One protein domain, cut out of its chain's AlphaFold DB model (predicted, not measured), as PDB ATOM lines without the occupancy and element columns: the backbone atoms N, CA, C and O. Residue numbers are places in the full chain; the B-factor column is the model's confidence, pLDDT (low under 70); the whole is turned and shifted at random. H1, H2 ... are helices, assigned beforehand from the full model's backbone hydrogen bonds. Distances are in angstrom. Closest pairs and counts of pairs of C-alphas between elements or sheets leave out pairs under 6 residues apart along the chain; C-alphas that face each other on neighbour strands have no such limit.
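This is residues 2 to 56 of the 56 residues of an uncharacterized protein of Pseudoalteromonas luteoviolacea S4054 (UniProt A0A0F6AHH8). This domain has little regular structure: residues 2 to 30, with no named element, run out past one short helix, H1, and fold back, and residues 44 to 56 stick out as an arm with the small helix H2 near its end. The printed part has 55 residues, 13 of them in the two named helices, H1 then H2; the class is all helix, with no named strand. It is loose, with a radius of gyration of the C-alphas of 13.0 A, and spans 39 by 24 by 17 A.

Start at C-alpha 2, (-102.043, 27.521, -14.116). Find H1, residues 31 to 38, from (-89.227, 26.298, -11.141), 10.3 A long. H2, residues 51 to 55, ends at (-77.248, 26.018, -31.769).

Look from H1 to H2: they are apart, joined by a long link of 12 residues. In H1 every O i to N i+4 pair is within hydrogen-bond range; in H2 0 of 1, but 2 of 2 O i to N i+3 pairs.

The C-alphas of His 15 and Tyr 51 are the two farthest apart, 39.7 A. The printed part has no cut. Confidence is under 70 at residues 2 and 56.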
ATOM      1  N   ALA A   2    -103.288  26.984 -13.572       65.50
ATOM      2  CA  ALA A   2    -102.043  27.521 -14.116       65.50
ATOM      3  C   ALA A   2    -101.090  27.739 -12.934       65.50
ATOM      4  O   ALA A   2    -101.518  28.296 -11.925       65.50
ATOM      5  N   VAL A   3     -99.862  27.231 -13.041       71.06
ATOM      6  CA  VAL A   3     -98.800  27.395 -12.036       71.06
ATOM      7  C   VAL A   3     -97.955  28.597 -12.453       71.06
ATOM      8  O   VAL A   3     -97.708  28.771 -13.648       71.06
ATOM      9  N   ASP A   4     -97.552  29.445 -11.504       81.12
ATOM     10  CA  ASP A   4     -96.641  30.553 -11.810       81.12
ATOM     11  C   ASP A   4     -95.282  30.014 -12.275       81.12
ATOM     12  O   ASP A   4     -94.821  28.972 -11.812       81.12
ATOM     13  N   LEU A   5     -94.606  30.733 -13.173       77.62
ATOM     14  CA  LEU A   5     -93.304  30.325 -13.704       77.62
ATOM     15  C   LEU A   5     -92.276  30.033 -12.599       77.62
ATOM     16  O   LEU A   5     -91.500  29.080 -12.734       77.62
ATOM     17  N   ASN A   6     -92.302  30.819 -11.520       84.44
ATOM     18  CA  ASN A   6     -91.354  30.734 -10.408       84.44
ATOM     19  C   ASN A   6     -91.831  29.826  -9.268       84.44
ATOM     20  O   ASN A   6     -91.149  29.724  -8.251       84.44
ATOM     21  N   GLU A   7     -92.980  29.170  -9.404       88.69
ATOM     22  CA  GLU A   7     -93.474  28.215  -8.416       88.69
ATOM     23  C   GLU A   7     -93.208  26.781  -8.880       88.69
ATOM     24  O   GLU A   7     -93.303  26.493 -10.072       88.69
ATOM     25  N   PRO A   8     -92.859  25.855  -7.969       89.31
ATOM     26  CA  PRO A   8     -92.696  24.458  -8.337       89.31
ATOM     27  C   PRO A   8     -94.029  23.869  -8.813       89.31
ATOM     28  O   PRO A   8     -95.090  24.129  -8.243       89.31
ATOM     29  N   PHE A   9     -93.961  23.026  -9.838       91.06
ATOM     30  CA  PHE A   9     -95.085  22.220 -10.273       91.06
ATOM     31  C   PHE A   9     -95.484  21.258  -9.144       91.06
ATOM     32  O   PHE A   9     -94.604  20.695  -8.480       91.06
ATOM     33  N   PRO A  10     -96.788  21.058  -8.891       90.50
ATOM     34  CA  PRO A  10     -97.238  20.147  -7.848       90.50
ATOM     35  C   PRO A  10     -96.716  18.726  -8.076       90.50
ATOM     36  O   PRO A  10     -96.579  18.273  -9.211       90.50
ATOM     37  N   MET A  11     -96.473  18.013  -6.974       91.75
ATOM     38  CA  MET A  11     -96.135  16.595  -7.031       91.75
ATOM     39  C   MET A  11     -97.326  15.793  -7.548       91.75
ATOM     40  O   MET A  11     -98.416  15.853  -6.967       91.75
ATOM     41  N   ILE A  12     -97.105  15.031  -8.614       91.38
ATOM     42  CA  ILE A  12     -98.114  14.131  -9.166       91.38
ATOM     43  C   ILE A  12     -97.961  12.749  -8.507       91.38
ATOM     44  O   ILE A  12     -96.847  12.234  -8.416       91.38
ATOM     45  N   PRO A  13     -99.046  12.141  -7.996       94.06
ATOM     46  CA  PRO A  13     -99.005  10.780  -7.469       94.06
ATOM     47  C   PRO A  13     -98.536   9.759  -8.516       94.06
ATOM     48  O   PRO A  13     -99.025   9.779  -9.639       94.06
ATOM     49  N   GLU A  14     -97.702   8.795  -8.117       90.31
ATOM     50  CA  GLU A  14     -97.090   7.793  -9.021       90.31
ATOM     51  C   GLU A  14     -98.085   6.907  -9.794       90.31
ATOM     52  O   GLU A  14     -97.717   6.259 -10.762       90.31
ATOM     53  N   HIS A  15     -99.350   6.846  -9.370       94.12
ATOM     54  CA  HIS A  15    -100.388   6.058 -10.041       94.12
ATOM     55  C   HIS A  15    -101.139   6.841 -11.131       94.12
ATOM     56  O   HIS A  15    -102.116   6.328 -11.681       94.12
ATOM     57  N   ILE A  16    -100.758   8.098 -11.378       93.12
ATOM     58  CA  ILE A  16    -101.394   8.975 -12.358       93.12
ATOM     59  C   ILE A  16    -100.418   9.219 -13.502       93.12
ATOM     60  O   ILE A  16     -99.393   9.872 -13.321       93.12
ATOM     61  N   ASP A  17    -100.801   8.777 -14.696       92.75
ATOM     62  CA  ASP A  17    -100.111   9.140 -15.928       92.75
ATOM     63  C   ASP A  17    -100.493  10.566 -16.347       92.75
ATOM     64  O   ASP A  17    -101.669  10.951 -16.326       92.75
ATOM     65  N   MET A  18     -99.507  11.365 -16.755       90.31
ATOM     66  CA  MET A  18     -99.724  12.757 -17.146       90.31
ATOM     67  C   MET A  18     -98.803  13.173 -18.294       90.31
ATOM     68  O   MET A  18     -97.685  12.688 -18.426       90.31
ATOM     69  N   VAL A  19     -99.281  14.114 -19.109       91.69
ATOM     70  CA  VAL A  19     -98.471  14.837 -20.093       91.69
ATOM     71  C   VAL A  19     -98.409  16.298 -19.668       91.69
ATOM     72  O   VAL A  19     -99.450  16.936 -19.495       91.69
ATOM     73  N   PHE A  20     -97.197  16.827 -19.511       90.00
ATOM     74  CA  PHE A  20     -96.974  18.240 -19.231       90.00
ATOM     75  C   PHE A  20     -96.781  19.003 -20.543       90.00
ATOM     76  O   PHE A  20     -95.817  18.758 -21.266       90.00
ATOM     77  N   ASP A  21     -97.682  19.939 -20.840       88.94
ATOM     78  CA  ASP A  21     -97.453  20.938 -21.885       88.94
ATOM     79  C   ASP A  21     -96.711  22.127 -21.267       88.94
ATOM     80  O   ASP A  21     -97.278  22.919 -20.509       88.94
ATOM     81  N   LEU A  22     -95.407  22.185 -21.525       86.81
ATOM     82  CA  LEU A  22     -94.504  23.162 -20.934       86.81
ATOM     83  C   LEU A  22     -94.197  24.243 -21.968       86.81
ATOM     84  O   LEU A  22     -93.387  24.054 -22.873       86.81
ATOM     85  N   ALA A  23     -94.834  25.401 -21.814       75.50
ATOM     86  CA  ALA A  23     -94.518  26.585 -22.600       75.50
ATOM     87  C   ALA A  23     -93.405  27.407 -21.926       75.50
ATOM     88  O   ALA A  23     -93.439  27.640 -20.718       75.50
ATOM     89  N   GLY A  24     -92.459  27.916 -22.720       73.50
ATOM     90  CA  GLY A  24     -91.444  28.870 -22.265       73.50
ATOM     91  C   GLY A  24     -90.006  28.379 -22.418       73.50
ATOM     92  O   GLY A  24     -89.736  27.360 -23.044       73.50
ATOM     93  N   ALA A  25     -89.071  29.155 -21.870       72.56
ATOM     94  CA  ALA A  25     -87.647  28.841 -21.887       72.56
ATOM     95  C   ALA A  25     -87.202  28.309 -20.522       72.56
ATOM     96  O   ALA A  25     -87.554  28.867 -19.479       72.56
ATOM     97  N   LEU A  26     -86.371  27.265 -20.535       74.19
ATOM     98  CA  LEU A  26     -85.658  26.818 -19.344       74.19
ATOM     99  C   LEU A  26     -84.695  27.928 -18.903       74.19
ATOM    100  O   LEU A  26     -83.727  28.248 -19.586       74.19
ATOM    101  N   SER A  27     -84.977  28.531 -17.752       74.31
ATOM    102  CA  SER A  27     -84.103  29.500 -17.091       74.31
ATOM    103  C   SER A  27     -83.943  29.112 -15.624       74.31
ATOM    104  O   SER A  27     -84.782  28.391 -15.085       74.31
ATOM    105  N   ASN A  28     -82.898  29.603 -14.949       70.56
ATOM    106  CA  ASN A  28     -82.631  29.263 -13.541       70.56
ATOM    107  C   ASN A  28     -83.802  29.583 -12.585       70.56
ATOM    108  O   ASN A  28     -83.852  29.019 -11.498       70.56
ATOM    109  N   GLY A  29     -84.723  30.478 -12.968       77.44
ATOM    110  CA  GLY A  29     -85.909  30.831 -12.178       77.44
ATOM    111  C   GLY A  29     -87.181  30.056 -12.535       77.44
ATOM    112  O   GLY A  29     -88.156  30.145 -11.798       77.44
ATOM    113  N   ALA A  30     -87.195  29.286 -13.629       84.50
ATOM    114  CA  ALA A  30     -88.392  28.597 -14.122       84.50
ATOM    115  C   ALA A  30     -88.668  27.293 -13.345       84.50
ATOM    116  O   ALA A  30     -88.570  26.189 -13.892       84.50
ATOM    117  N   LEU A  31     -88.984  27.422 -12.052       89.50
ATOM    118  CA  LEU A  31     -89.227  26.298 -11.141       89.50
ATOM    119  C   LEU A  31     -90.395  25.413 -11.587       89.50
ATOM    120  O   LEU A  31     -90.327  24.196 -11.417       89.50
ATOM    121  N   SER A  32     -91.418  25.987 -12.217       89.38
ATOM    122  CA  SER A  32     -92.563  25.233 -12.754       89.38
ATOM    123  C   SER A  32     -92.155  24.245 -13.847       89.38
ATOM    124  O   SER A  32     -92.667  23.132 -13.901       89.38
ATOM    125  N   ILE A  33     -91.190  24.619 -14.689       90.75
ATOM    126  CA  ILE A  33     -90.704  23.776 -15.783       90.75
ATOM    127  C   ILE A  33     -89.712  22.747 -15.239       90.75
ATOM    128  O   ILE A  33     -89.834  21.557 -15.524       90.75
ATOM    129  N   SER A  34     -88.744  23.177 -14.423       91.69
ATOM    130  CA  SER A  34     -87.682  22.285 -13.941       91.69
ATOM    131  C   SER A  34     -88.212  21.159 -13.048       91.69
ATOM    132  O   SER A  34     -87.753  20.024 -13.157       91.69
ATOM    133  N   THR A  35     -89.219  21.434 -12.216       93.00
ATOM    134  CA  THR A  35     -89.844  20.418 -11.352       93.00
ATOM    135  C   THR A  35     -90.817  19.499 -12.090       93.00
ATOM    136  O   THR A  35     -90.951  18.345 -11.692       93.00
ATOM    137  N   ALA A  36     -91.455  19.951 -13.175       92.38
ATOM    138  CA  ALA A  36     -92.231  19.072 -14.055       92.38
ATOM    139  C   ALA A  36     -91.310  18.105 -14.821       92.38
ATOM    140  O   ALA A  36     -91.552  16.898 -14.851       92.38
ATOM    141  N   VAL A  37     -90.196  18.613 -15.360       92.44
ATOM    142  CA  VAL A  37     -89.172  17.792 -16.027       92.44
ATOM    143  C   VAL A  37     -88.566  16.766 -15.067       92.44
ATOM    144  O   VAL A  37     -88.412  15.610 -15.439       92.44
ATOM    145  N   ALA A  38     -88.275  17.150 -13.819       92.88
ATOM    146  CA  ALA A  38     -87.709  16.243 -12.815       92.88
ATOM    147  C   ALA A  38     -88.641  15.080 -12.419       92.88
ATOM    148  O   ALA A  38     -88.159  14.068 -11.917       92.88
ATOM    149  N   GLN A  39     -89.953  15.228 -12.623       93.50
ATOM    150  CA  GLN A  39     -90.956  14.189 -12.371       93.50
ATOM    151  C   GLN A  39     -91.286  13.359 -13.623       93.50
ATOM    152  O   GLN A  39     -92.090  12.439 -13.543       93.50
ATOM    153  N   SER A  40     -90.722  13.701 -14.785       93.94
ATOM    154  CA  SER A  40     -91.057  13.057 -16.055       93.94
ATOM    155  C   SER A  40     -90.135  11.871 -16.333       93.94
ATOM    156  O   SER A  40     -88.914  12.026 -16.342       93.94
ATOM    157  N   ASP A  41     -90.707  10.715 -16.667       94.75
ATOM    158  CA  ASP A  41     -89.930   9.568 -17.162       94.75
ATOM    159  C   ASP A  41     -89.355   9.825 -18.563       94.75
ATOM    160  O   ASP A  41     -88.267   9.360 -18.904       94.75
ATOM    161  N   TRP A  42     -90.091  10.582 -19.382       95.19
ATOM    162  CA  TRP A  42     -89.727  10.919 -20.754       95.19
ATOM    163  C   TRP A  42     -89.932  12.405 -21.018       95.19
ATOM    164  O   TRP A  42     -90.957  12.977 -20.655       95.19
ATOM    165  N   VAL A  43     -88.977  13.013 -21.722       93.19
ATOM    166  CA  VAL A  43     -89.050  14.411 -22.158       93.19
ATOM    167  C   VAL A  43     -88.944  14.456 -23.674       93.19
ATOM    168  O   VAL A  43     -87.976  13.964 -24.254       93.19
ATOM    169  N   ILE A  44     -89.943  15.060 -24.317       92.19
ATOM    170  CA  ILE A  44     -89.982  15.246 -25.768       92.19
ATOM    171  C   ILE A  44     -89.711  16.719 -26.055       92.19
ATOM    172  O   ILE A  44     -90.478  17.582 -25.638       92.19
ATOM    173  N   ILE A  45     -88.627  16.999 -26.778       89.31
ATOM    174  CA  ILE A  45     -88.264  18.357 -27.195       89.31
ATOM    175  C   ILE A  45     -88.503  18.462 -28.705       89.31
ATOM    176  O   ILE A  45     -87.665  18.002 -29.484       89.31
ATOM    177  N   PRO A  46     -89.646  19.015 -29.146       88.31
ATOM    178  CA  PRO A  46     -89.852  19.289 -30.557       88.31
ATOM    179  C   PRO A  46     -88.897  20.404 -30.995       88.31
ATOM    180  O   PRO A  46     -88.850  21.471 -30.386       88.31
ATOM    181  N   ILE A  47     -88.153  20.157 -32.069       87.69
ATOM    182  CA  ILE A  47     -87.284  21.151 -32.704       87.69
ATOM    183  C   ILE A  47     -87.653  21.285 -34.176       87.69
ATOM    184  O   ILE A  47     -88.087  20.319 -34.809       87.69
ATOM    185  N   TYR A  48     -87.475  22.481 -34.731       91.44
ATOM    186  CA  TYR A  48     -87.539  22.657 -36.174       91.44
ATOM    187  C   TYR A  48     -86.307  22.026 -36.823       91.44
ATOM    188  O   TYR A  48     -85.205  22.093 -36.276       91.44
ATOM    189  N   ASP A  49     -86.493  21.448 -38.008       92.38
ATOM    190  CA  ASP A  49     -85.402  20.897 -38.818       92.38
ATOM    191  C   ASP A  49     -84.626  22.025 -39.519       92.38
ATOM    192  O   ASP A  49     -84.678  22.217 -40.734       92.38
ATOM    193  N   GLU A  50     -83.959  22.853 -38.714       93.25
ATOM    194  CA  GLU A  50     -83.094  23.924 -39.186       93.25
ATOM    195  C   GLU A  50     -81.877  24.112 -38.276       93.25
ATOM    196  O   GLU A  50     -81.936  23.978 -37.054       93.25
ATOM    197  N   TYR A  51     -80.756  24.504 -38.881       90.88
ATOM    198  CA  TYR A  51     -79.465  24.629 -38.197       90.88
ATOM    199  C   TYR A  51     -79.501  25.539 -36.957       90.88
ATOM    200  O   TYR A  51     -78.849  25.260 -35.953       90.88
ATOM    201  N   LYS A  52     -80.285  26.623 -37.003       88.56
ATOM    202  CA  LYS A  52     -80.388  27.585 -35.897       88.56
ATOM    203  C   LYS A  52     -81.040  26.990 -34.652       88.56
ATOM    204  O   LYS A  52     -80.672  27.386 -33.556       88.56
ATOM    205  N   SER A  53     -81.952  26.035 -34.819       86.06
ATOM    206  CA  SER A  53     -82.671  25.409 -33.705       86.06
ATOM    207  C   SER A  53     -81.796  24.454 -32.883       86.06
ATOM    208  O   SER A  53     -82.167  24.107 -31.770       86.06
ATOM    209  N   ILE A  54     -80.631  24.046 -33.404       84.12
ATOM    210  CA  ILE A  54     -79.672  23.166 -32.710       84.12
ATOM    211  C   ILE A  54     -78.638  23.973 -31.907       84.12
ATOM    212  O   ILE A  54     -78.121  23.491 -30.905       84.12
ATOM    213  N   LEU A  55     -78.300  25.184 -32.366       80.00
ATOM    214  CA  LEU A  55     -77.248  26.018 -31.769       80.00
ATOM    215  C   LEU A  55     -77.752  27.075 -30.776       80.00
ATOM    216  O   LEU A  55     -76.915  27.742 -30.164       80.00
ATOM    217  N   ALA A  56     -79.066  27.295 -30.707       60.81
ATOM    218  CA  ALA A  56     -79.688  28.358 -29.916       60.81
ATOM    219  C   ALA A  56     -79.641  28.100 -28.403       60.81
ATOM    220  O   ALA A  56     -79.724  26.923 -27.990       60.81
TER     221      ALA A  56